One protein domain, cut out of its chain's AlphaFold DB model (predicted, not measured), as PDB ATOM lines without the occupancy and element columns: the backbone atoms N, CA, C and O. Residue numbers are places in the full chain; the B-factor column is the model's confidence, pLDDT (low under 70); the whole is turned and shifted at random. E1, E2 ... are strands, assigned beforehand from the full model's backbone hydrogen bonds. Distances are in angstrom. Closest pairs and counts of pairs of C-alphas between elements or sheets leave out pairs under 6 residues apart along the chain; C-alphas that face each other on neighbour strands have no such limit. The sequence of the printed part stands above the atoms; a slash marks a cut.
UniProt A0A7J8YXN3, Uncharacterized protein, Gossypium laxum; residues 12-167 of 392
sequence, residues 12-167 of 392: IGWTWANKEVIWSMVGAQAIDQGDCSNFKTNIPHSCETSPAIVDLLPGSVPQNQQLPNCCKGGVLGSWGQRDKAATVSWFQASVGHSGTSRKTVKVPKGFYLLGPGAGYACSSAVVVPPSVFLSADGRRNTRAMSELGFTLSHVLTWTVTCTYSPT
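Overview. This is residues 12 to 167 of the 392 residues of an uncharacterized protein of Gossypium laxum (UniProt A0A7J8YXN3). There is little regular structure: an antiparallel wall, E3 E4 E1 E6, has pair E2-E5 joined at E3 and pair E7-E14 beside E6, with hairpins E9-E10 and E11-E12 farther out. The printed part has 156 residues, no named helix and fourteen strands, E1 to E14 in order, holding 54 residues: all strand. It is compact, radius of gyration of the C-alphas 16.7 A, spanning 46 by 42 by 34 A.

Along the chain. Strands are E3 28-30, E4 52-55, E1 12-15, E6 109-114, E2 21-26, E5 92-96, E7 120-122, E14 162-164, E8 126-128, E13 157-159, E9 132-134, E10 141-143, E11 145-148, E12 151-154. E6 spans 15.8 A. C-alpha 12 is at (5.871, 22.962, -1.548), C-alpha 164 at (19.477, 20.304, -2.941).

Arrangement. E1 and E6 are antiparallel, N 13 and O 112 within hydrogen-bond range at 3.0 A. E8 and E13 meet only at a point. E12 runs on into E13 at 20 degrees.

Size, cuts and confidence. The printed part has no cut; links E3-E4, E4-E5 and E5-E6 are long; 20 residues have pLDDT under 70, among them residues 144 to 155.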
ATOM      1  N   ILE A  12       5.577  23.352  -2.928       94.56
ATOM      2  CA  ILE A  12       5.871  22.962  -1.548       94.56
ATOM      3  C   ILE A  12       4.659  22.250  -0.975       94.56
ATOM      4  O   ILE A  12       3.535  22.704  -1.148       94.56
ATOM      5  N   GLY A  13       4.880  21.142  -0.288       95.25
ATOM      6  CA  GLY A  13       3.813  20.448   0.411       95.25
ATOM      7  C   GLY A  13       4.261  19.965   1.771       95.25
ATOM      8  O   GLY A  13       5.452  19.934   2.094       95.25
ATOM      9  N   TRP A  14       3.279  19.637   2.591       95.44
ATOM     10  CA  TRP A  14       3.458  19.095   3.929       95.44
ATOM     11  C   TRP A  14       2.236  18.271   4.292       95.44
ATOM     12  O   TRP A  14       1.228  18.324   3.607       95.44
ATOM     13  N   THR A  15       2.321  17.521   5.383       95.44
ATOM     14  CA  THR A  15       1.210  16.742   5.925       95.44
ATOM     15  C   THR A  15       0.789  17.328   7.260       95.44
ATOM     16  O   THR A  15       1.618  17.515   8.162       95.44
ATOM     17  N   TRP A  16      -0.497  17.641   7.375       93.31
ATOM     18  CA  TRP A  16      -1.105  18.091   8.616       93.31
ATOM     19  C   TRP A  16      -0.999  17.022   9.707       93.31
ATOM     20  O   TRP A  16      -0.893  15.827   9.438       93.31
ATOM     21  N   ALA A  17      -0.952  17.454  10.964       88.94
ATOM     22  CA  ALA A  17      -0.800  16.529  12.085       88.94
ATOM     23  C   ALA A  17      -2.141  15.923  12.521       88.94
ATOM     24  O   ALA A  17      -2.158  14.836  13.095       88.94
ATOM     25  N   ASN A  18      -3.237  16.641  12.281       86.88
ATOM     26  CA  ASN A  18      -4.598  16.276  12.635       86.88
ATOM     27  C   ASN A  18      -5.514  16.499  11.414       86.88
ATOM     28  O   ASN A  18      -5.195  16.077  10.307       86.88
ATOM     29  N   LYS A  19      -6.676  17.127  11.627       87.25
ATOM     30  CA  LYS A  19      -7.689  17.439  10.609       87.25
ATOM     31  C   LYS A  19      -7.690  18.931  10.263       87.25
ATOM     32  O   LYS A  19      -8.756  19.533  10.136       87.25
ATOM     33  N   GLU A  20      -6.511  19.548  10.233       91.31
ATOM     34  CA  GLU A  20      -6.376  20.946   9.835       91.31
ATOM     35  C   GLU A  20      -6.819  21.144   8.377       91.31
ATOM     36  O   GLU A  20      -6.606  20.286   7.523       91.31
ATOM     37  N   VAL A  21      -7.435  22.292   8.099       93.06
ATOM     38  CA  VAL A  21      -7.901  22.673   6.756       93.06
ATOM     39  C   VAL A  21      -7.440  24.082   6.420       93.06
ATOM     40  O   VAL A  21      -7.250  24.910   7.313       93.06
ATOM     41  N   ILE A  22      -7.284  24.389   5.139       94.06
ATOM     42  CA  ILE A  22      -6.925  25.727   4.669       94.06
ATOM     43  C   ILE A  22      -8.211  26.469   4.311       94.06
ATOM     44  O   ILE A  22      -8.876  26.126   3.341       94.06
ATOM     45  N   TRP A  23      -8.561  27.503   5.075       93.06
ATOM     46  CA  TRP A  23      -9.737  28.338   4.814       93.06
ATOM     47  C   TRP A  23      -9.519  29.313   3.665       93.06
ATOM     48  O   TRP A  23     -10.404  29.492   2.836       93.06
ATOM     49  N   SER A  24      -8.354  29.955   3.625       91.56
ATOM     50  CA  SER A  24      -8.010  30.925   2.587       91.56
ATOM     51  C   SER A  24      -6.502  31.020   2.404       91.56
ATOM     52  O   SER A  24      -5.737  30.758   3.338       91.56
ATOM     53  N   MET A  25      -6.076  31.407   1.204       91.75
ATOM     54  CA  MET A  25      -4.675  31.671   0.883       91.75
ATOM     55  C   MET A  25      -4.530  32.980   0.116       91.75
ATOM     56  O   MET A  25      -5.415  33.376  -0.639       91.75
ATOM     57  N   VAL A  26      -3.398  33.646   0.326       91.25
ATOM     58  CA  VAL A  26      -3.007  34.879  -0.359       91.25
ATOM     59  C   VAL A  26      -1.552  34.743  -0.798       91.25
ATOM     60  O   VAL A  26      -0.711  34.280  -0.026       91.25
ATOM     61  N   GLY A  27      -1.244  35.131  -2.036       89.38
ATOM     62  CA  GLY A  27       0.095  35.026  -2.629       89.38
ATOM     63  C   GLY A  27       0.487  33.638  -3.159       89.38
ATOM     64  O   GLY A  27       1.475  33.534  -3.869       89.38
ATOM     65  N   ALA A  28      -0.281  32.590  -2.858       93.31
ATOM     66  CA  ALA A  28      -0.125  31.232  -3.385       93.31
ATOM     67  C   ALA A  28      -1.481  30.509  -3.342       93.31
ATOM     68  O   ALA A  28      -2.421  31.005  -2.717       93.31
ATOM     69  N   GLN A  29      -1.578  29.331  -3.956       93.50
ATOM     70  CA  GLN A  29      -2.781  28.497  -3.924       93.50
ATOM     71  C   GLN A  29      -2.444  27.016  -3.733       93.50
ATOM     72  O   GLN A  29      -1.419  26.531  -4.214       93.50
ATOM     73  N   ALA A  30      -3.323  26.292  -3.042       95.56
ATOM     74  CA  ALA A  30      -3.312  24.833  -3.073       95.56
ATOM     75  C   ALA A  30      -3.708  24.328  -4.468       95.56
ATOM     76  O   ALA A  30      -4.618  24.893  -5.077       95.56
ATOM     77  N   ILE A  31      -3.023  23.291  -4.956       94.44
ATOM     78  CA  ILE A  31      -3.320  22.632  -6.236       94.44
ATOM     79  C   ILE A  31      -4.683  21.942  -6.160       94.44
ATOM     80  O   ILE A  31      -5.533  22.169  -7.015       94.44
ATOM     81  N   ASP A  32      -4.887  21.149  -5.108       93.75
ATOM     82  CA  ASP A  32      -6.086  20.343  -4.927       93.75
ATOM     83  C   ASP A  32      -6.912  20.839  -3.737       93.75
ATOM     84  O   ASP A  32      -6.398  21.104  -2.640       93.75
ATOM     85  N   GLN A  33      -8.223  20.934  -3.953       91.88
ATOM     86  CA  GLN A  33      -9.176  21.245  -2.891       91.88
ATOM     87  C   GLN A  33      -9.386  20.049  -1.945       91.88
ATOM     88  O   GLN A  33      -9.650  20.252  -0.762       91.88
ATOM     89  N   GLY A  34      -9.218  18.816  -2.429       91.06
ATOM     90  CA  GLY A  34      -9.447  17.596  -1.650       91.06
ATOM     91  C   GLY A  34     -10.925  17.358  -1.307       91.06
ATOM     92  O   GLY A  34     -11.826  18.021  -1.825       91.06
ATOM     93  N   ASP A  35     -11.186  16.395  -0.418       90.62
ATOM     94  CA  ASP A  35     -12.546  16.066   0.028       90.62
ATOM     95  C   ASP A  35     -13.021  17.005   1.152       90.62
ATOM     96  O   ASP A  35     -12.754  16.803   2.340       90.62
ATOM     97  N   CYS A  36     -13.766  18.042   0.764       90.38
ATOM     98  CA  CYS A  36     -14.403  18.980   1.685       90.38
ATOM     99  C   CYS A  36     -15.860  18.625   2.044       90.38
ATOM    100  O   CYS A  36     -16.568  19.484   2.569       90.38
ATOM    101  N   SER A  37     -16.329  17.389   1.823       89.50
ATOM    102  CA  SER A  37     -17.751  17.006   2.000       89.50
ATOM    103  C   SER A  37     -18.314  17.256   3.408       89.50
ATOM    104  O   SER A  37     -19.524  17.394   3.592       89.50
ATOM    105  N   ASN A  38     -17.445  17.363   4.416       86.56
ATOM    106  CA  ASN A  38     -17.828  17.699   5.789       86.56
ATOM    107  C   ASN A  38     -18.309  19.158   5.962       86.56
ATOM    108  O   ASN A  38     -18.909  19.483   6.989       86.56
ATOM    109  N   PHE A  39     -18.081  20.036   4.979       86.12
ATOM    110  CA  PHE A  39     -18.426  21.459   5.019       86.12
ATOM    111  C   PHE A  39     -19.605  21.763   4.084       86.12
ATOM    112  O   PHE A  39     -19.485  21.669   2.867       86.12
ATOM    113  N   LYS A  40     -20.763  22.140   4.649       83.62
ATOM    114  CA  LYS A  40     -22.019  22.318   3.884       83.62
ATOM    115  C   LYS A  40     -22.305  23.744   3.402       83.62
ATOM    116  O   LYS A  40     -23.077  23.909   2.466       83.62
ATOM    117  N   THR A  41     -21.754  24.765   4.059       82.25
ATOM    118  CA  THR A  41     -22.057  26.184   3.778       82.25
ATOM    119  C   THR A  41     -20.841  26.932   3.246       82.25
ATOM    120  O   THR A  41     -20.832  27.336   2.090       82.25
ATOM    121  N   ASN A  42     -19.799  27.077   4.065       87.12
ATOM    122  CA  ASN A  42     -18.533  27.674   3.646       87.12
ATOM    123  C   ASN A  42     -17.524  26.563   3.390       87.12
ATOM    124  O   ASN A  42     -17.100  25.886   4.329       87.12
ATOM    125  N   ILE A  43     -17.160  26.384   2.124       89.00
ATOM    126  CA  ILE A  43     -16.203  25.365   1.705       89.00
ATOM    127  C   ILE A  43     -14.785  25.946   1.848       89.00
ATOM    128  O   ILE A  43     -14.527  27.026   1.310       89.00
ATOM    129  N   PRO A  44     -13.870  25.279   2.575       92.38
ATOM    130  CA  PRO A  44     -12.475  25.699   2.663       92.38
ATOM    131  C   PRO A  44     -11.770  25.699   1.297       92.38
ATOM    132  O   PRO A  44     -12.159  24.978   0.375       92.38
ATOM    133  N   HIS A  45     -10.683  26.470   1.198       93.44
ATOM    134  CA  HIS A  45      -9.789  26.484   0.035       93.44
ATOM    135  C   HIS A  45      -9.173  25.105  -0.233       93.44
ATOM    136  O   HIS A  45      -9.054  24.699  -1.384       93.44
ATOM    137  N   SER A  46      -8.778  24.379   0.817       95.38
ATOM    138  CA  SER A  46      -8.329  22.988   0.702       95.38
ATOM    139  C   SER A  46      -8.570  22.213   1.997       95.38
ATOM    140  O   SER A  46      -8.235  22.684   3.087       95.38
ATOM    141  N   CYS A  47      -9.141  21.019   1.866       94.00
ATOM    142  CA  CYS A  47      -9.346  20.036   2.930       94.00
ATOM    143  C   CYS A  47      -8.389  18.845   2.811       94.00
ATOM    144  O   CYS A  47      -8.547  17.853   3.523       94.00
ATOM    145  N   GLU A  48      -7.411  18.932   1.910       94.81
ATOM    146  CA  GLU A  48      -6.431  17.878   1.702       94.81
ATOM    147  C   GLU A  48      -5.561  17.694   2.952       94.81
ATOM    148  O   GLU A  48      -5.116  18.666   3.570       94.81
ATOM    149  N   THR A  49      -5.291  16.439   3.325       92.44
ATOM    150  CA  THR A  49      -4.468  16.150   4.516       92.44
ATOM    151  C   THR A  49      -3.000  16.492   4.256       92.44
ATOM    152  O   THR A  49      -2.277  16.921   5.162       92.44
ATOM    153  N   SER A  50      -2.576  16.346   3.000       94.44
ATOM    154  CA  SER A  50      -1.235  16.679   2.531       94.44
ATOM    155  C   SER A  50      -1.295  17.680   1.371       94.44
ATOM    156  O   SER A  50      -1.105  17.284   0.219       94.44
ATOM    157  N   PRO A  51      -1.594  18.968   1.628       95.62
ATOM    158  CA  PRO A  51      -1.774  19.941   0.559       95.62
ATOM    159  C   PRO A  51      -0.461  20.211  -0.180       95.62
ATOM    160  O   PRO A  51       0.598  20.396   0.429       95.62
ATOM    161  N   ALA A  52      -0.556  20.311  -1.504       95.88
ATOM    162  CA  ALA A  52       0.515  20.786  -2.369       95.88
ATOM    163  C   ALA A  52       0.228  22.234  -2.782       95.88
ATOM    164  O   ALA A  52      -0.825  22.532  -3.341       95.88
ATOM    165  N   ILE A  53       1.156  23.139  -2.487       95.81
ATOM    166  CA  ILE A  53       1.017  24.578  -2.703       95.81
ATOM    167  C   ILE A  53       1.916  25.024  -3.849       95.81
ATOM    168  O   ILE A  53       3.104  24.689  -3.891       95.81
ATOM    169  N   VAL A  54       1.350  25.839  -4.731       94.50
ATOM    170  CA  VAL A  54       2.043  26.497  -5.839       94.50
ATOM    171  C   VAL A  54       1.855  28.002  -5.767       94.50
ATOM    172  O   VAL A  54       0.844  28.514  -5.285       94.50
ATOM    173  N   ASP A  55       2.858  28.718  -6.248       93.00
ATOM    174  CA  ASP A  55       2.794  30.165  -6.393       93.00
ATOM    175  C   ASP A  55       1.804  30.566  -7.497       93.00
ATOM    176  O   ASP A  55       1.552  29.815  -8.443       93.00
ATOM    177  N   LEU A  56       1.273  31.782  -7.404       91.69
ATOM    178  CA  LEU A  56       0.375  32.319  -8.425       91.69
ATOM    179  C   LEU A  56       1.159  32.839  -9.638       91.69
ATOM    180  O   LEU A  56       2.320  33.238  -9.526       91.69
ATOM    181  N   LEU A  57       0.526  32.856 -10.813       89.62
ATOM    182  CA  LEU A  57       1.141  33.379 -12.034       89.62
ATOM    183  C   LEU A  57       1.221  34.918 -12.016       89.62
ATOM    184  O   LEU A  57       0.327  35.582 -11.482       89.62
ATOM    185  N   PRO A  58       2.265  35.514 -12.619       85.69
ATOM    186  CA  PRO A  58       2.380  36.963 -12.707       85.69
ATOM    187  C   PRO A  58       1.284  37.548 -13.608       85.69
ATOM    188  O   PRO A  58       0.984  37.014 -14.673       85.69
ATOM    189  N   GLY A  59       0.695  38.673 -13.193       80.44
ATOM    190  CA  GLY A  59      -0.277  39.434 -13.990       80.44
ATOM    191  C   GLY A  59      -1.731  38.946 -13.933       80.44
ATOM    192  O   GLY A  59      -2.617  39.700 -14.319       80.44
ATOM    193  N   SER A  60      -2.006  37.747 -13.410       76.00
ATOM    194  CA  SER A  60      -3.375  37.213 -13.271       76.00
ATOM    195  C   SER A  60      -4.002  37.441 -11.890       76.00
ATOM    196  O   SER A  60      -5.160  37.093 -11.680       76.00
ATOM    197  N   VAL A  61      -3.242  37.981 -10.932       81.56
ATOM    198  CA  VAL A  61      -3.652  38.092  -9.522       81.56
ATOM    199  C   VAL A  61      -4.177  39.497  -9.223       81.56
ATOM    200  O   VAL A  61      -3.424  40.460  -9.398       81.56
ATOM    201  N   PRO A  62      -5.420  39.648  -8.732       82.56
ATOM    202  CA  PRO A  62      -5.951  40.927  -8.266       82.56
ATOM    203  C   PRO A  62      -5.094  41.548  -7.153       82.56
ATOM    204  O   PRO A  62      -4.521  40.841  -6.327       82.56
ATOM    205  N   GLN A  63      -5.021  42.880  -7.091       77.56
ATOM    206  CA  GLN A  63      -4.103  43.588  -6.184       77.56
ATOM    207  C   GLN A  63      -4.330  43.269  -4.694       77.56
ATOM    208  O   GLN A  63      -3.382  43.247  -3.915       77.56
ATOM    209  N   ASN A  64      -5.565  42.958  -4.295       80.25
ATOM    210  CA  ASN A  64      -5.918  42.540  -2.933       80.25
ATOM    211  C   ASN A  64      -5.425  41.127  -2.563       80.25
ATOM    212  O   ASN A  64      -5.442  40.771  -1.388       80.25
ATOM    213  N   GLN A  65      -5.003  40.327  -3.545       78.06
ATOM    214  CA  GLN A  65      -4.467  38.979  -3.353       78.06
ATOM    215  C   GLN A  65      -2.938  38.915  -3.513       78.06
ATOM    216  O   GLN A  65      -2.344  37.839  -3.395       78.06
ATOM    217  N   GLN A  66      -2.296  40.058  -3.764       80.75
ATOM    218  CA  GLN A  66      -0.850  40.160  -3.908       80.75
ATOM    219  C   GLN A  66      -0.187  40.451  -2.559       80.75
ATOM    220  O   GLN A  66      -0.574  41.360  -1.826       80.75
ATOM    221  N   LEU A  67       0.860  39.689  -2.255       83.31
ATOM    222  CA  LEU A  67       1.776  39.931  -1.146       83.31
ATOM    223  C   LEU A  67       3.162  40.327  -1.675       83.31
ATOM    224  O   LEU A  67       3.510  40.002  -2.815       83.31
ATOM    225  N   PRO A  68       3.997  40.995  -0.859       81.94
ATOM    226  CA  PRO A  68       5.366  41.309  -1.247       81.94
ATOM    227  C   PRO A  68       6.128  40.054  -1.692       81.94
ATOM    228  O   PRO A  68       6.194  39.070  -0.960       81.94
ATOM    229  N   ASN A  69       6.746  40.108  -2.873       84.19
ATOM    230  CA  ASN A  69       7.546  39.025  -3.463       84.19
ATOM    231  C   ASN A  69       6.783  37.719  -3.791       84.19
ATOM    232  O   ASN A  69       7.435  36.706  -4.049       84.19
ATOM    233  N   CYS A  70       5.446  37.718  -3.804       84.75
ATOM    234  CA  CYS A  70       4.649  36.582  -4.288       84.75
ATOM    235  C   CYS A  70       4.510  36.583  -5.816       84.75
ATOM    236  O   CYS A  70       4.927  37.526  -6.494       84.75
ATOM    237  N   CYS A  71       3.805  35.577  -6.329       87.81
ATOM    238  CA  CYS A  71       3.084  35.655  -7.590       87.81
ATOM    239  C   CYS A  71       4.004  35.723  -8.818       87.81
ATOM    240  O   CYS A  71       3.756  36.455  -9.778       87.81
ATOM    241  N   LYS A  72       5.103  34.961  -8.772       88.75
ATOM    242  CA  LYS A  72       6.129  34.882  -9.825       88.75
ATOM    243  C   LYS A  72       6.038  33.579 -10.621       88.75
ATOM    244  O   LYS A  72       7.006  33.191 -11.275       88.75
ATOM    245  N   GLY A  73       4.920  32.860 -10.521       88.69
ATOM    246  CA  GLY A  73       4.767  31.517 -11.083       88.69
ATOM    247  C   GLY A  73       5.771  30.525 -10.496       88.69
ATOM    248  O   GLY A  73       6.228  29.621 -11.186       88.69
ATOM    249  N   GLY A  74       6.208  30.755  -9.255       88.69
ATOM    250  CA  GLY A  74       7.101  29.865  -8.522       88.69
ATOM    251  C   GLY A  74       8.563  29.986  -8.944       88.69
ATOM    252  O   GLY A  74       9.401  29.199  -8.505       88.69
ATOM    253  N   VAL A  75       8.902  30.967  -9.781       89.69
ATOM    254  CA  VAL A  75      10.283  31.217 -10.189       89.69
ATOM    255  C   VAL A  75      11.046  31.900  -9.051       89.69
ATOM    256  O   VAL A  75      10.621  32.930  -8.518       89.69
ATOM    257  N   LEU A  76      12.201  31.338  -8.690       88.75
ATOM    258  CA  LEU A  76      13.128  31.911  -7.712       88.75
ATOM    259  C   LEU A  76      14.500  32.137  -8.343       88.75
ATOM    260  O   LEU A  76      15.118  31.217  -8.886       88.75
ATOM    261  N   GLY A  77      14.987  33.372  -8.228       82.50
ATOM    262  CA  GLY A  77      16.330  33.761  -8.648       82.50
ATOM    263  C   GLY A  77      17.427  33.185  -7.747       82.50
ATOM    264  O   GLY A  77      17.175  32.671  -6.658       82.50
ATOM    265  N   SER A  78      18.679  33.299  -8.189       79.00
ATOM    266  CA  SER A  78      19.829  32.773  -7.450       79.00
ATOM    267  C   SER A  78      20.272  33.748  -6.371       79.00
ATOM    268  O   SER A  78      20.444  34.941  -6.636       79.00
ATOM    269  N   TRP A  79      20.619  33.227  -5.192       67.88
ATOM    270  CA  TRP A  79      21.283  34.016  -4.158       67.88
ATOM    271  C   TRP A  79      22.639  34.505  -4.683       67.88
ATOM    272  O   TRP A  79      23.535  33.706  -4.951       67.88
ATOM    273  N   GLY A  80      22.772  35.814  -4.893       59.97
ATOM    274  CA  GLY A  80      23.954  36.417  -5.519       59.97
ATOM    275  C   GLY A  80      23.624  37.344  -6.686       59.97
ATOM    276  O   GLY A  80      24.380  38.284  -6.920       59.97
ATOM    277  N   GLN A  81      22.474  37.169  -7.343       63.16
ATOM    278  CA  GLN A  81      21.982  38.130  -8.333       63.16
ATOM    279  C   GLN A  81      21.572  39.455  -7.662       63.16
ATOM    280  O   GLN A  81      21.426  39.537  -6.439       63.16
ATOM    281  N   ARG A  82      21.489  40.530  -8.458       56.62
ATOM    282  CA  ARG A  82      21.297  41.912  -7.975       56.62
ATOM    283  C   ARG A  82      20.006  42.084  -7.163       56.62
ATOM    284  O   ARG A  82      19.994  42.886  -6.234       56.62
ATOM    285  N   ASP A  83      18.965  41.325  -7.488       69.25
ATOM    286  CA  ASP A  83      17.642  41.476  -6.895       69.25
ATOM    287  C   ASP A  83      17.371  40.447  -5.782       69.25
ATOM    288  O   ASP A  83      17.155  39.263  -6.040       69.25
ATOM    289  N   LYS A  84      17.364  40.912  -4.526       73.31
ATOM    290  CA  LYS A  84      17.004  40.088  -3.359       73.31
ATOM    291  C   LYS A  84      15.513  39.722  -3.338       73.31
ATOM    292  O   LYS A  84      15.159  38.695  -2.766       73.31
ATOM    293  N   ALA A  85      14.644  40.526  -3.953       76.62
ATOM    294  CA  ALA A  85      13.212  40.237  -4.043       76.62
ATOM    295  C   ALA A  85      12.939  39.028  -4.954       76.62
ATOM    296  O   ALA A  85      12.057  38.208  -4.689       76.62
ATOM    297  N   ALA A  86      13.757  38.847  -5.994       78.38
ATOM    298  CA  ALA A  86      13.652  37.707  -6.899       78.38
ATOM    299  C   ALA A  86      13.960  36.360  -6.214       78.38
ATOM    300  O   ALA A  86      13.444  35.330  -6.649       78.38
ATOM    301  N   THR A  87      14.749  36.349  -5.131       83.00
ATOM    302  CA  THR A  87      15.203  35.119  -4.447       83.00
ATOM    303  C   THR A  87      14.267  34.625  -3.345       83.00
ATOM    304  O   THR A  87      14.499  33.560  -2.782       83.00
ATOM    305  N   VAL A  88      13.243  35.404  -2.994       87.12
ATOM    306  CA  VAL A  88      12.313  35.103  -1.897       87.12
ATOM    307  C   VAL A  88      10.904  34.995  -2.461       87.12
ATOM    308  O   VAL A  88      10.547  35.767  -3.344       87.12
ATOM    309  N   SER A  89      10.106  34.054  -1.967       89.25
ATOM    310  CA  SER A  89       8.659  34.041  -2.185       89.25
ATOM    311  C   SER A  89       7.950  33.996  -0.839       89.25
ATOM    312  O   SER A  89       8.501  33.490   0.143       89.25
ATOM    313  N   TRP A  90       6.765  34.592  -0.793       88.56
ATOM    314  CA  TRP A  90       5.973  34.740   0.414       88.56
ATOM    315  C   TRP A  90       4.500  34.513   0.107       88.56
ATOM    316  O   TRP A  90       3.964  35.051  -0.861       88.56
ATOM    317  N   PHE A  91       3.842  33.763   0.981       92.31
ATOM    318  CA  PHE A  91       2.403  33.570   0.960       92.31
ATOM    319  C   PHE A  91       1.870  33.506   2.389       92.31
ATOM    320  O   PHE A  91       2.609  33.239   3.339       92.31
ATOM    321  N   GLN A  92       0.575  33.745   2.533       90.06
ATOM    322  CA  GLN A  92      -0.134  33.642   3.799       90.06
ATOM    323  C   GLN A  92      -1.298  32.670   3.638       90.06
ATOM    324  O   GLN A  92      -2.028  32.728   2.653       90.06
ATOM    325  N   ALA A  93      -1.477  31.787   4.617       90.88
ATOM    326  CA  ALA A  93      -2.589  30.849   4.666       90.88
ATOM    327  C   ALA A  93      -3.327  30.987   6.001       90.88
ATOM    328  O   ALA A  93      -2.696  31.074   7.056       90.88
ATOM    329  N   SER A  94      -4.656  30.982   5.947       89.12
ATOM    330  CA  SER A  94      -5.521  30.924   7.126       89.12
ATOM    331  C   SER A  94      -5.906  29.473   7.367       89.12
ATOM    332  O   SER A  94      -6.603  28.871   6.550       89.12
ATOM    333  N   VAL A  95      -5.441  28.901   8.473       88.88
ATOM    334  CA  VAL A  95      -5.647  27.486   8.802       88.88
ATOM    335  C   VAL A  95      -6.752  27.358   9.846       88.88
ATOM    336  O   VAL A  95      -6.786  28.097  10.828       88.88
ATOM    337  N   GLY A  96      -7.679  26.436   9.612       85.88
ATOM    338  CA  GLY A  96      -8.762  26.075  10.518       85.88
ATOM    339  C   GLY A  96      -8.548  24.715  11.159       85.88
ATOM    340  O   GLY A  96      -7.707  23.935  10.719       85.88
ATOM    341  N   HIS A  97      -9.345  24.419  12.190       83.38
ATOM    342  CA  HIS A  97      -9.299  23.146  12.927       83.38
ATOM    343  C   HIS A  97      -7.922  22.821  13.540       83.38
ATOM    344  O   HIS A  97      -7.676  21.699  13.977       83.38
ATOM    345  N   SER A  98      -7.040  23.821  13.628       80.31
ATOM    346  CA  SER A  98      -5.772  23.753  14.338       80.31
ATOM    347  C   SER A  98      -5.952  24.136  15.805       80.31
ATOM    348  O   SER A  98      -6.842  24.909  16.165       80.31
ATOM    349  N   GLY A  99      -5.055  23.655  16.667       73.19
ATOM    350  CA  GLY A  99      -4.967  24.161  18.035       73.19
ATOM    351  C   GLY A  99      -4.699  25.673  18.090       73.19
ATOM    352  O   GLY A  99      -4.233  26.277  17.129       73.19
ATOM    353  N   THR A 100      -4.971  26.292  19.236       70.38
ATOM    354  CA  THR A 100      -4.836  27.748  19.463       70.38
ATOM    355  C   THR A 100      -3.829  28.115  20.549       70.38
ATOM    356  O   THR A 100      -3.715  29.266  20.958       70.38
ATOM    357  N   SER A 101      -3.089  27.130  21.049       68.38
ATOM    358  CA  SER A 101      -2.043  27.317  22.050       68.38
ATOM    359  C   SER A 101      -0.799  26.539  21.648       68.38
ATOM    360  O   SER A 101      -0.883  25.551  20.916       68.38
ATOM    361  N   ARG A 102       0.359  26.900  22.209       69.56
ATOM    362  CA  ARG A 102       1.620  26.166  21.999       69.56
ATOM    363  C   ARG A 102       1.512  24.658  22.293       69.56
ATOM    364  O   ARG A 102       2.265  23.879  21.725       69.56
ATOM    365  N   LYS A 103       0.603  24.240  23.186       72.06
ATOM    366  CA  LYS A 103       0.402  22.823  23.540       72.06
ATOM    367  C   LYS A 103      -0.514  22.088  22.558       72.06
ATOM    368  O   LYS A 103      -0.344  20.886  22.359       72.06
ATOM    369  N   THR A 104      -1.485  22.795  21.983       77.00
ATOM    370  CA  THR A 104      -2.520  22.212  21.118       77.00
ATOM    371  C   THR A 104      -2.144  22.262  19.639       77.00
ATOM    372  O   THR A 104      -2.520  21.355  18.904       77.00
ATOM    373  N   VAL A 105      -1.366  23.257  19.200       81.19
ATOM    374  CA  VAL A 105      -0.805  23.300  17.840       81.19
ATOM    375  C   VAL A 105       0.250  22.208  17.693       81.19
ATOM    376  O   VAL A 105       1.212  22.146  18.462       81.19
ATOM    377  N   LYS A 106       0.087  21.352  16.684       85.81
ATOM    378  CA  LYS A 106       1.074  20.340  16.305       85.81
ATOM    379  C   LYS A 106       1.777  20.774  15.027       85.81
ATOM    380  O   LYS A 106       1.147  21.274  14.103       85.81
ATOM    381  N   VAL A 107       3.096  20.599  14.995       88.69
ATOM    382  CA  VAL A 107       3.904  20.953  13.825       88.69
ATOM    383  C   VAL A 107       3.595  19.969  12.690       88.69
ATOM    384  O   VAL A 107       3.587  18.760  12.954       88.69
ATOM    385  N   PRO A 108       3.374  20.449  11.453       92.00
ATOM    386  CA  PRO A 108       3.218  19.574  10.299       92.00
ATOM    387  C   PRO A 108       4.459  18.705  10.067       92.00
ATOM    388  O   PRO A 108       5.568  19.021  10.508       92.00
ATOM    389  N   LYS A 109       4.276  17.590   9.365       93.56
ATOM    390  CA  LYS A 109       5.339  16.619   9.080       93.56
ATOM    391  C   LYS A 109       5.446  16.363   7.584       93.56
ATOM    392  O   LYS A 109       4.558  16.726   6.825       93.56
ATOM    393  N   GLY A 110       6.542  15.733   7.163       93.75
ATOM    394  CA  GLY A 110       6.710  15.322   5.767       93.75
ATOM    395  C   GLY A 110       6.724  16.501   4.796       93.75
ATOM    396  O   GLY A 110       6.052  16.453   3.772       93.75
ATOM    397  N   PHE A 111       7.449  17.570   5.136       94.81
ATOM    398  CA  PHE A 111       7.659  18.665   4.197       94.81
ATOM    399  C   PHE A 111       8.435  18.164   2.982       94.81
ATOM    400  O   PHE A 111       9.424  17.443   3.126       94.81
ATOM    401  N   TYR A 112       8.018  18.591   1.800       93.69
ATOM    402  CA  TYR A 112       8.741  18.356   0.561       93.69
ATOM    403  C   TYR A 112       8.721  19.616  -0.298       93.69
ATOM    404  O   TYR A 112       7.790  20.419  -0.248       93.69
ATOM    405  N   LEU A 113       9.777  19.783  -1.087       92.94
ATOM    406  CA  LEU A 113       9.918  20.861  -2.052       92.94
ATOM    407  C   LEU A 113      10.226  20.225  -3.398       92.94
ATOM    408  O   LEU A 113      11.231  19.536  -3.545       92.94
ATOM    409  N   LEU A 114       9.365  20.460  -4.374       90.06
ATOM    410  CA  LEU A 114       9.598  20.103  -5.762       90.06
ATOM    411  C   LEU A 114       9.975  21.370  -6.523       90.06
ATOM    412  O   LEU A 114       9.501  22.465  -6.224       90.06
ATOM    413  N   GLY A 115      10.851  21.210  -7.505       85.06
ATOM    414  CA  GLY A 115      11.093  22.211  -8.535       85.06
ATOM    415  C   GLY A 115      10.919  21.574  -9.914       85.06
ATOM    416  O   GLY A 115      10.368  20.478 -10.012       85.06
ATOM    417  N   PRO A 116      11.481  22.177 -10.973       74.69
ATOM    418  CA  PRO A 116      11.480  21.600 -12.322       74.69
ATOM    419  C   PRO A 116      12.104  20.198 -12.430       74.69
ATOM    420  O   PRO A 116      11.953  19.535 -13.448       74.69
ATOM    421  N   GLY A 117      12.832  19.750 -11.404       74.38
ATOM    422  CA  GLY A 117      13.364  18.398 -11.304       74.38
ATOM    423  C   GLY A 117      13.456  17.929  -9.854       74.38
ATOM    424  O   GLY A 117      13.273  18.707  -8.912       74.38
ATOM    425  N   ALA A 118      13.768  16.646  -9.688       73.19
ATOM    426  CA  ALA A 118      14.073  16.062  -8.388       73.19
ATOM    427  C   ALA A 118      15.378  16.641  -7.806       73.19
ATOM    428  O   ALA A 118      16.183  17.254  -8.511       73.19
ATOM    429  N   GLY A 119      15.598  16.432  -6.506       84.44
ATOM    430  CA  GLY A 119      16.883  16.729  -5.865       84.44
ATOM    431  C   GLY A 119      16.801  17.458  -4.534       84.44
ATOM    432  O   GLY A 119      17.791  17.487  -3.811       84.44
ATOM    433  N   TYR A 120      15.655  18.035  -4.183       89.38
ATOM    434  CA  TYR A 120      15.480  18.667  -2.879       89.38
ATOM    435  C   TYR A 120      15.048  17.642  -1.828       89.38
ATOM    436  O   TYR A 120      14.094  16.894  -2.023       89.38
ATOM    437  N   ALA A 121      15.737  17.652  -0.693       90.94
ATOM    438  CA  ALA A 121      15.365  16.921   0.509       90.94
ATOM    439  C   ALA A 121      15.170  17.919   1.654       90.94
ATOM    440  O   ALA A 121      16.051  18.740   1.933       90.94
ATOM    441  N   CYS A 122      14.007  17.865   2.299       93.12
ATOM    442  CA  CYS A 122      13.651  18.762   3.392       93.12
ATOM    443  C   CYS A 122      13.900  18.119   4.754       93.12
ATOM    444  O   CYS A 122      13.666  16.928   4.957       93.12
ATOM    445  N   SER A 123      14.377  18.927   5.698       93.44
ATOM    446  CA  SER A 123      14.500  18.534   7.094       93.44
ATOM    447  C   SER A 123      13.126  18.392   7.752       93.44
ATOM    448  O   SER A 123      12.119  18.922   7.279       93.44
ATOM    449  N   SER A 124      13.093  17.753   8.921       93.31
ATOM    450  CA  SER A 124      11.951  17.919   9.824       93.31
ATOM    451  C   SER A 124      11.838  19.378  10.277       93.31
ATOM    452  O   SER A 124      12.842  20.093  10.351       93.31
ATOM    453  N   ALA A 125      10.616  19.821  10.566       92.12
ATOM    454  CA  ALA A 125      10.358  21.170  11.041       92.12
ATOM    455  C   ALA A 125      10.909  21.369  12.459       92.12
ATOM    456  O   ALA A 125      10.636  20.582  13.367       92.12
ATOM    457  N   VAL A 126      11.679  22.441  12.642       90.62
ATOM    458  CA  VAL A 126      12.308  22.800  13.916       90.62
ATOM    459  C   VAL A 126      11.583  24.001  14.499       90.62
ATOM    460  O   VAL A 126      11.432  25.021  13.829       90.62
ATOM    461  N   VAL A 127      11.131  23.888  15.747       87.12
ATOM    462  CA  VAL A 127      10.476  24.991  16.460       87.12
ATOM    463  C   VAL A 127      11.501  26.080  16.763       87.12
ATOM    464  O   VAL A 127      12.563  25.807  17.318       87.12
ATOM    465  N   VAL A 128      11.162  27.318  16.419       87.31
ATOM    466  CA  VAL A 128      12.005  28.505  16.603       87.31
ATOM    467  C   VAL A 128      11.263  29.565  17.428       87.31
ATOM    468  O   VAL A 128      10.049  29.447  17.636       87.31
ATOM    469  N   PRO A 129      11.958  30.599  17.940       84.06
ATOM    470  CA  PRO A 129      11.298  31.714  18.611       84.06
ATOM    471  C   PRO A 129      10.205  32.362  17.737       84.06
ATOM    472  O   PRO A 129      10.340  32.357  16.511       84.06
ATOM    473  N   PRO A 130       9.139  32.934  18.337       81.06
ATOM    474  CA  PRO A 130       8.022  33.499  17.584       81.06
ATOM    475  C   PRO A 130       8.455  34.558  16.568       81.06
ATOM    476  O   PRO A 130       9.158  35.507  16.932       81.06
ATOM    477  N   SER A 131       7.986  34.428  15.325       80.62
ATOM    478  CA  SER A 131       8.214  35.433  14.281       80.62
ATOM    479  C   SER A 131       7.665  36.800  14.686       80.62
ATOM    480  O   SER A 131       6.607  36.904  15.313       80.62
ATOM    481  N   VAL A 132       8.385  37.851  14.296       80.56
ATOM    482  CA  VAL A 132       7.990  39.248  14.486       80.56
ATOM    483  C   VAL A 132       7.694  39.851  13.118       80.56
ATOM    484  O   VAL A 132       8.548  39.833  12.235       80.56
ATOM    485  N   PHE A 133       6.490  40.379  12.957       75.44
ATOM    486  CA  PHE A 133       6.037  41.120  11.792       75.44
ATOM    487  C   PHE A 133       6.070  42.614  12.114       75.44
ATOM    488  O   PHE A 133       5.610  43.048  13.170       75.44
ATOM    489  N   LEU A 134       6.633  43.405  11.209       74.06
ATOM    490  CA  LEU A 134       6.555  44.859  11.277       74.06
ATOM    491  C   LEU A 134       5.282  45.317  10.567       74.06
ATOM    492  O   LEU A 134       4.956  44.829   9.486       74.06
ATOM    493  N   SER A 135       4.571  46.258  11.179       70.38
ATOM    494  CA  SER A 135       3.473  46.980  10.541       70.38
ATOM    495  C   SER A 135       3.969  47.724   9.297       70.38
ATOM    496  O   SER A 135       5.151  48.055   9.196       70.38
ATOM    497  N   ALA A 136       3.066  48.006   8.355       67.88
ATOM    498  CA  ALA A 136       3.393  48.674   7.092       67.88
ATOM    499  C   ALA A 136       4.054  50.057   7.285       67.88
ATOM    500  O   ALA A 136       4.834  50.489   6.444       67.88
ATOM    501  N   ASP A 137       3.780  50.725   8.408       76.25
ATOM    502  CA  ASP A 137       4.385  52.000   8.816       76.25
ATOM    503  C   ASP A 137       5.726  51.846   9.565       76.25
ATOM    504  O   ASP A 137       6.351  52.840   9.932       76.25
ATOM    505  N   GLY A 138       6.166  50.611   9.829       75.00
ATOM    506  CA  GLY A 138       7.414  50.278  10.518       75.00
ATOM    507  C   GLY A 138       7.438  50.588  12.019       75.00
ATOM    508  O   GLY A 138       8.464  50.378  12.662       75.00
ATOM    509  N   ARG A 139       6.338  51.085  12.602       79.44
ATOM    510  CA  ARG A 139       6.310  51.571  13.996       79.44
ATOM    511  C   ARG A 139       5.873  50.519  15.007       79.44
ATOM    512  O   ARG A 139       6.210  50.621  16.185       79.44
ATOM    513  N   ARG A 140       5.114  49.510  14.570       79.50
ATOM    514  CA  ARG A 140       4.567  48.461  15.439       79.50
ATOM    515  C   ARG A 140       5.140  47.097  15.079       79.50
ATOM    516  O   ARG A 140       5.021  46.658  13.941       79.50
ATOM    517  N   ASN A 141       5.671  46.405  16.085       76.19
ATOM    518  CA  ASN A 141       6.053  45.000  15.992       76.19
ATOM    519  C   ASN A 141       4.900  44.137  16.508       76.19
ATOM    520  O   ASN A 141       4.556  44.200  17.690       76.19
ATOM    521  N   THR A 142       4.310  43.318  15.648       72.00
ATOM    522  CA  THR A 142       3.360  42.276  16.039       72.00
ATOM    523  C   THR A 142       4.075  40.934  16.039       72.00
ATOM    524  O   THR A 142       4.881  40.630  15.169       72.00
ATOM    525  N   ARG A 143       3.848  40.115  17.064       71.06
ATOM    526  CA  ARG A 143       4.381  38.746  17.094       71.06
ATOM    527  C   ARG A 143       3.361  37.814  16.452       71.06
ATOM    528  O   ARG A 143       2.175  38.132  16.456       71.06
ATOM    529  N   ALA A 144       3.800  36.663  15.952       66.12
ATOM    530  CA  ALA A 144       2.885  35.585  15.594       66.12
ATOM    531  C   ALA A 144       2.046  35.198  16.831       66.12
ATOM    532  O   ALA A 144       2.560  34.628  17.802       66.12
ATOM    533  N   MET A 145       0.769  35.578  16.819       55.53
ATOM    534  CA  MET A 145      -0.195  35.404  17.910       55.53
ATOM    535  C   MET A 145      -1.451  34.725  17.366       55.53
ATOM    536  O   MET A 145      -1.828  34.950  16.219       55.53
ATOM    537  N   SER A 146      -2.061  33.861  18.174       51.69
ATOM    538  CA  SER A 146      -3.370  33.279  17.895       51.69
ATOM    539  C   SER A 146      -4.368  33.978  18.798       51.69
ATOM    540  O   SER A 146      -4.185  34.003  20.019       51.69
ATOM    541  N   GLU A 147      -5.403  34.545  18.192       45.25
ATOM    542  CA  GLU A 147      -6.533  35.131  18.904       45.25
ATOM    543  C   GLU A 147      -7.620  34.067  19.061       45.25
ATOM    544  O   GLU A 147      -8.121  33.520  18.079       45.25
ATOM    545  N   LEU A 148      -7.975  33.750  20.307       42.84
ATOM    546  CA  LEU A 148      -9.187  32.998  20.615       42.84
ATOM    547  C   LEU A 148      -9.912  33.720  21.753       42.84
ATOM    548  O   LEU A 148      -9.495  33.659  22.911       42.84
ATOM    549  N   GLY A 149     -10.963  34.465  21.407       52.53
ATOM    550  CA  GLY A 149     -11.661  35.344  22.348       52.53
ATOM    551  C   GLY A 149     -10.747  36.449  22.895       52.53
ATOM    552  O   GLY A 149     -10.058  37.118  22.135       52.53
ATOM    553  N   PHE A 150     -10.722  36.628  24.220       47.78
ATOM    554  CA  PHE A 150      -9.943  37.676  24.903       47.78
ATOM    555  C   PHE A 150      -8.521  37.249  25.318       47.78
ATOM    556  O   PHE A 150      -7.796  38.036  25.926       47.78
ATOM    557  N   THR A 151      -8.099  36.014  25.021       44.06
ATOM    558  CA  THR A 151      -6.767  35.506  25.394       44.06
ATOM    559  C   THR A 151      -5.821  35.472  24.198       44.06
ATOM    560  O   THR A 151      -6.048  34.735  23.240       44.06
ATOM    561  N   LEU A 152      -4.727  36.233  24.286       52.09
ATOM    562  CA  LEU A 152      -3.617  36.204  23.331       52.09
ATOM    563  C   LEU A 152      -2.601  35.139  23.752       52.09
ATOM    564  O   LEU A 152      -2.037  35.205  24.845       52.09
ATOM    565  N   SER A 153      -2.339  34.164  22.881       52.06
ATOM    566  CA  SER A 153      -1.272  33.179  23.085       52.06
ATOM    567  C   SER A 153      -0.245  33.252  21.958       52.06
ATOM    568  O   SER A 153      -0.583  33.498  20.800       52.06
ATOM    569  N   HIS A 154       1.031  33.041  22.293       54.88
ATOM    570  CA  HIS A 154       2.091  32.937  21.292       54.88
ATOM    571  C   HIS A 154       1.872  31.699  20.420       54.88
ATOM    572  O   HIS A 154       1.824  30.579  20.938       54.88
ATOM    573  N   VAL A 155       1.820  31.897  19.102       64.31
ATOM    574  CA  VAL A 155       1.752  30.787  18.143       64.31
ATOM    575  C   VAL A 155       3.117  30.136  18.040       64.31
ATOM    576  O   VAL A 155       4.164  30.763  18.216       64.31
ATOM    577  N   LEU A 156       3.089  28.839  17.774       77.56
ATOM    578  CA  LEU A 156       4.263  28.059  17.441       77.56
ATOM    579  C   LEU A 156       4.823  28.540  16.092       77.56
ATOM    580  O   LEU A 156       4.120  28.496  15.090       77.56
ATOM    581  N   THR A 157       6.076  28.986  16.057       84.88
ATOM    582  CA  THR A 157       6.801  29.247  14.806       84.88
ATOM    583  C   THR A 157       7.769  28.098  14.564       84.88
ATOM    584  O   THR A 157       8.428  27.627  15.492       84.88
ATOM    585  N   TRP A 158       7.864  27.635  13.322       88.81
ATOM    586  CA  TRP A 158       8.812  26.603  12.921       88.81
ATOM    587  C   TRP A 158       9.535  26.997  11.636       88.81
ATOM    588  O   TRP A 158       9.037  27.792  10.843       88.81
ATOM    589  N   THR A 159      10.723  26.430  11.443       92.44
ATOM    590  CA  THR A 159      11.513  26.555  10.219       92.44
ATOM    591  C   THR A 159      11.768  25.181   9.615       92.44
ATOM    592  O   THR A 159      11.901  24.187  10.334       92.44
ATOM    593  N   VAL A 160      11.835  25.125   8.289       93.69
ATOM    594  CA  VAL A 160      12.144  23.921   7.514       93.69
ATOM    595  C   VAL A 160      13.256  24.282   6.548       93.69
ATOM    596  O   VAL A 160      13.172  25.290   5.850       93.69
ATOM    597  N   THR A 161      14.305  23.463   6.504       93.12
ATOM    598  CA  THR A 161      15.410  23.662   5.565       93.12
ATOM    599  C   THR A 161      15.368  22.576   4.504       93.12
ATOM    600  O   THR A 161      15.542  21.398   4.809       93.12
ATOM    601  N   CYS A 162      15.156  22.974   3.251       91.06
ATOM    602  CA  CYS A 162      15.245  22.084   2.099       91.06
ATOM    603  C   CYS A 162      16.589  22.270   1.398       91.06
ATOM    604  O   CYS A 162      16.952  23.373   0.989       91.06
ATOM    605  N   THR A 163      17.335  21.177   1.270       89.25
ATOM    606  CA  THR A 163      18.675  21.155   0.678       89.25
ATOM    607  C   THR A 163      18.652  20.411  -0.644       89.25
ATOM    608  O   THR A 163      18.005  19.376  -0.768       89.25
ATOM    609  N   TYR A 164      19.336  20.958  -1.647       86.19
ATOM    610  CA  TYR A 164      19.477  20.304  -2.941       86.19
ATOM    611  C   TYR A 164      20.680  19.362  -2.919       86.19
ATOM    612  O   TYR A 164      21.792  19.798  -2.620       86.19
ATOM    613  N   SER A 165      20.467  18.105  -3.288       83.69
ATOM    614  CA  SER A 165      21.517  17.111  -3.459       83.69
ATOM    615  C   SER A 165      21.638  16.718  -4.935       83.69
ATOM    616  O   SER A 165      20.689  16.153  -5.490       83.69
ATOM    617  N   PRO A 166      22.800  16.945  -5.576       77.94
ATOM    618  CA  PRO A 166      23.031  16.524  -6.956       77.94
ATOM    619  C   PRO A 166      22.821  15.022  -7.165       77.94
ATOM    620  O   PRO A 166      22.235  14.626  -8.165       77.94
ATOM    621  N   THR A 167      23.213  14.187  -6.194       75.94
ATOM    622  CA  THR A 167      23.089  12.721  -6.287       75.94
ATOM    623  C   THR A 167      21.643  12.237  -6.268       75.94
ATOM    624  O   THR A 167      21.348  11.192  -6.842       75.94
TER     625      THR A 167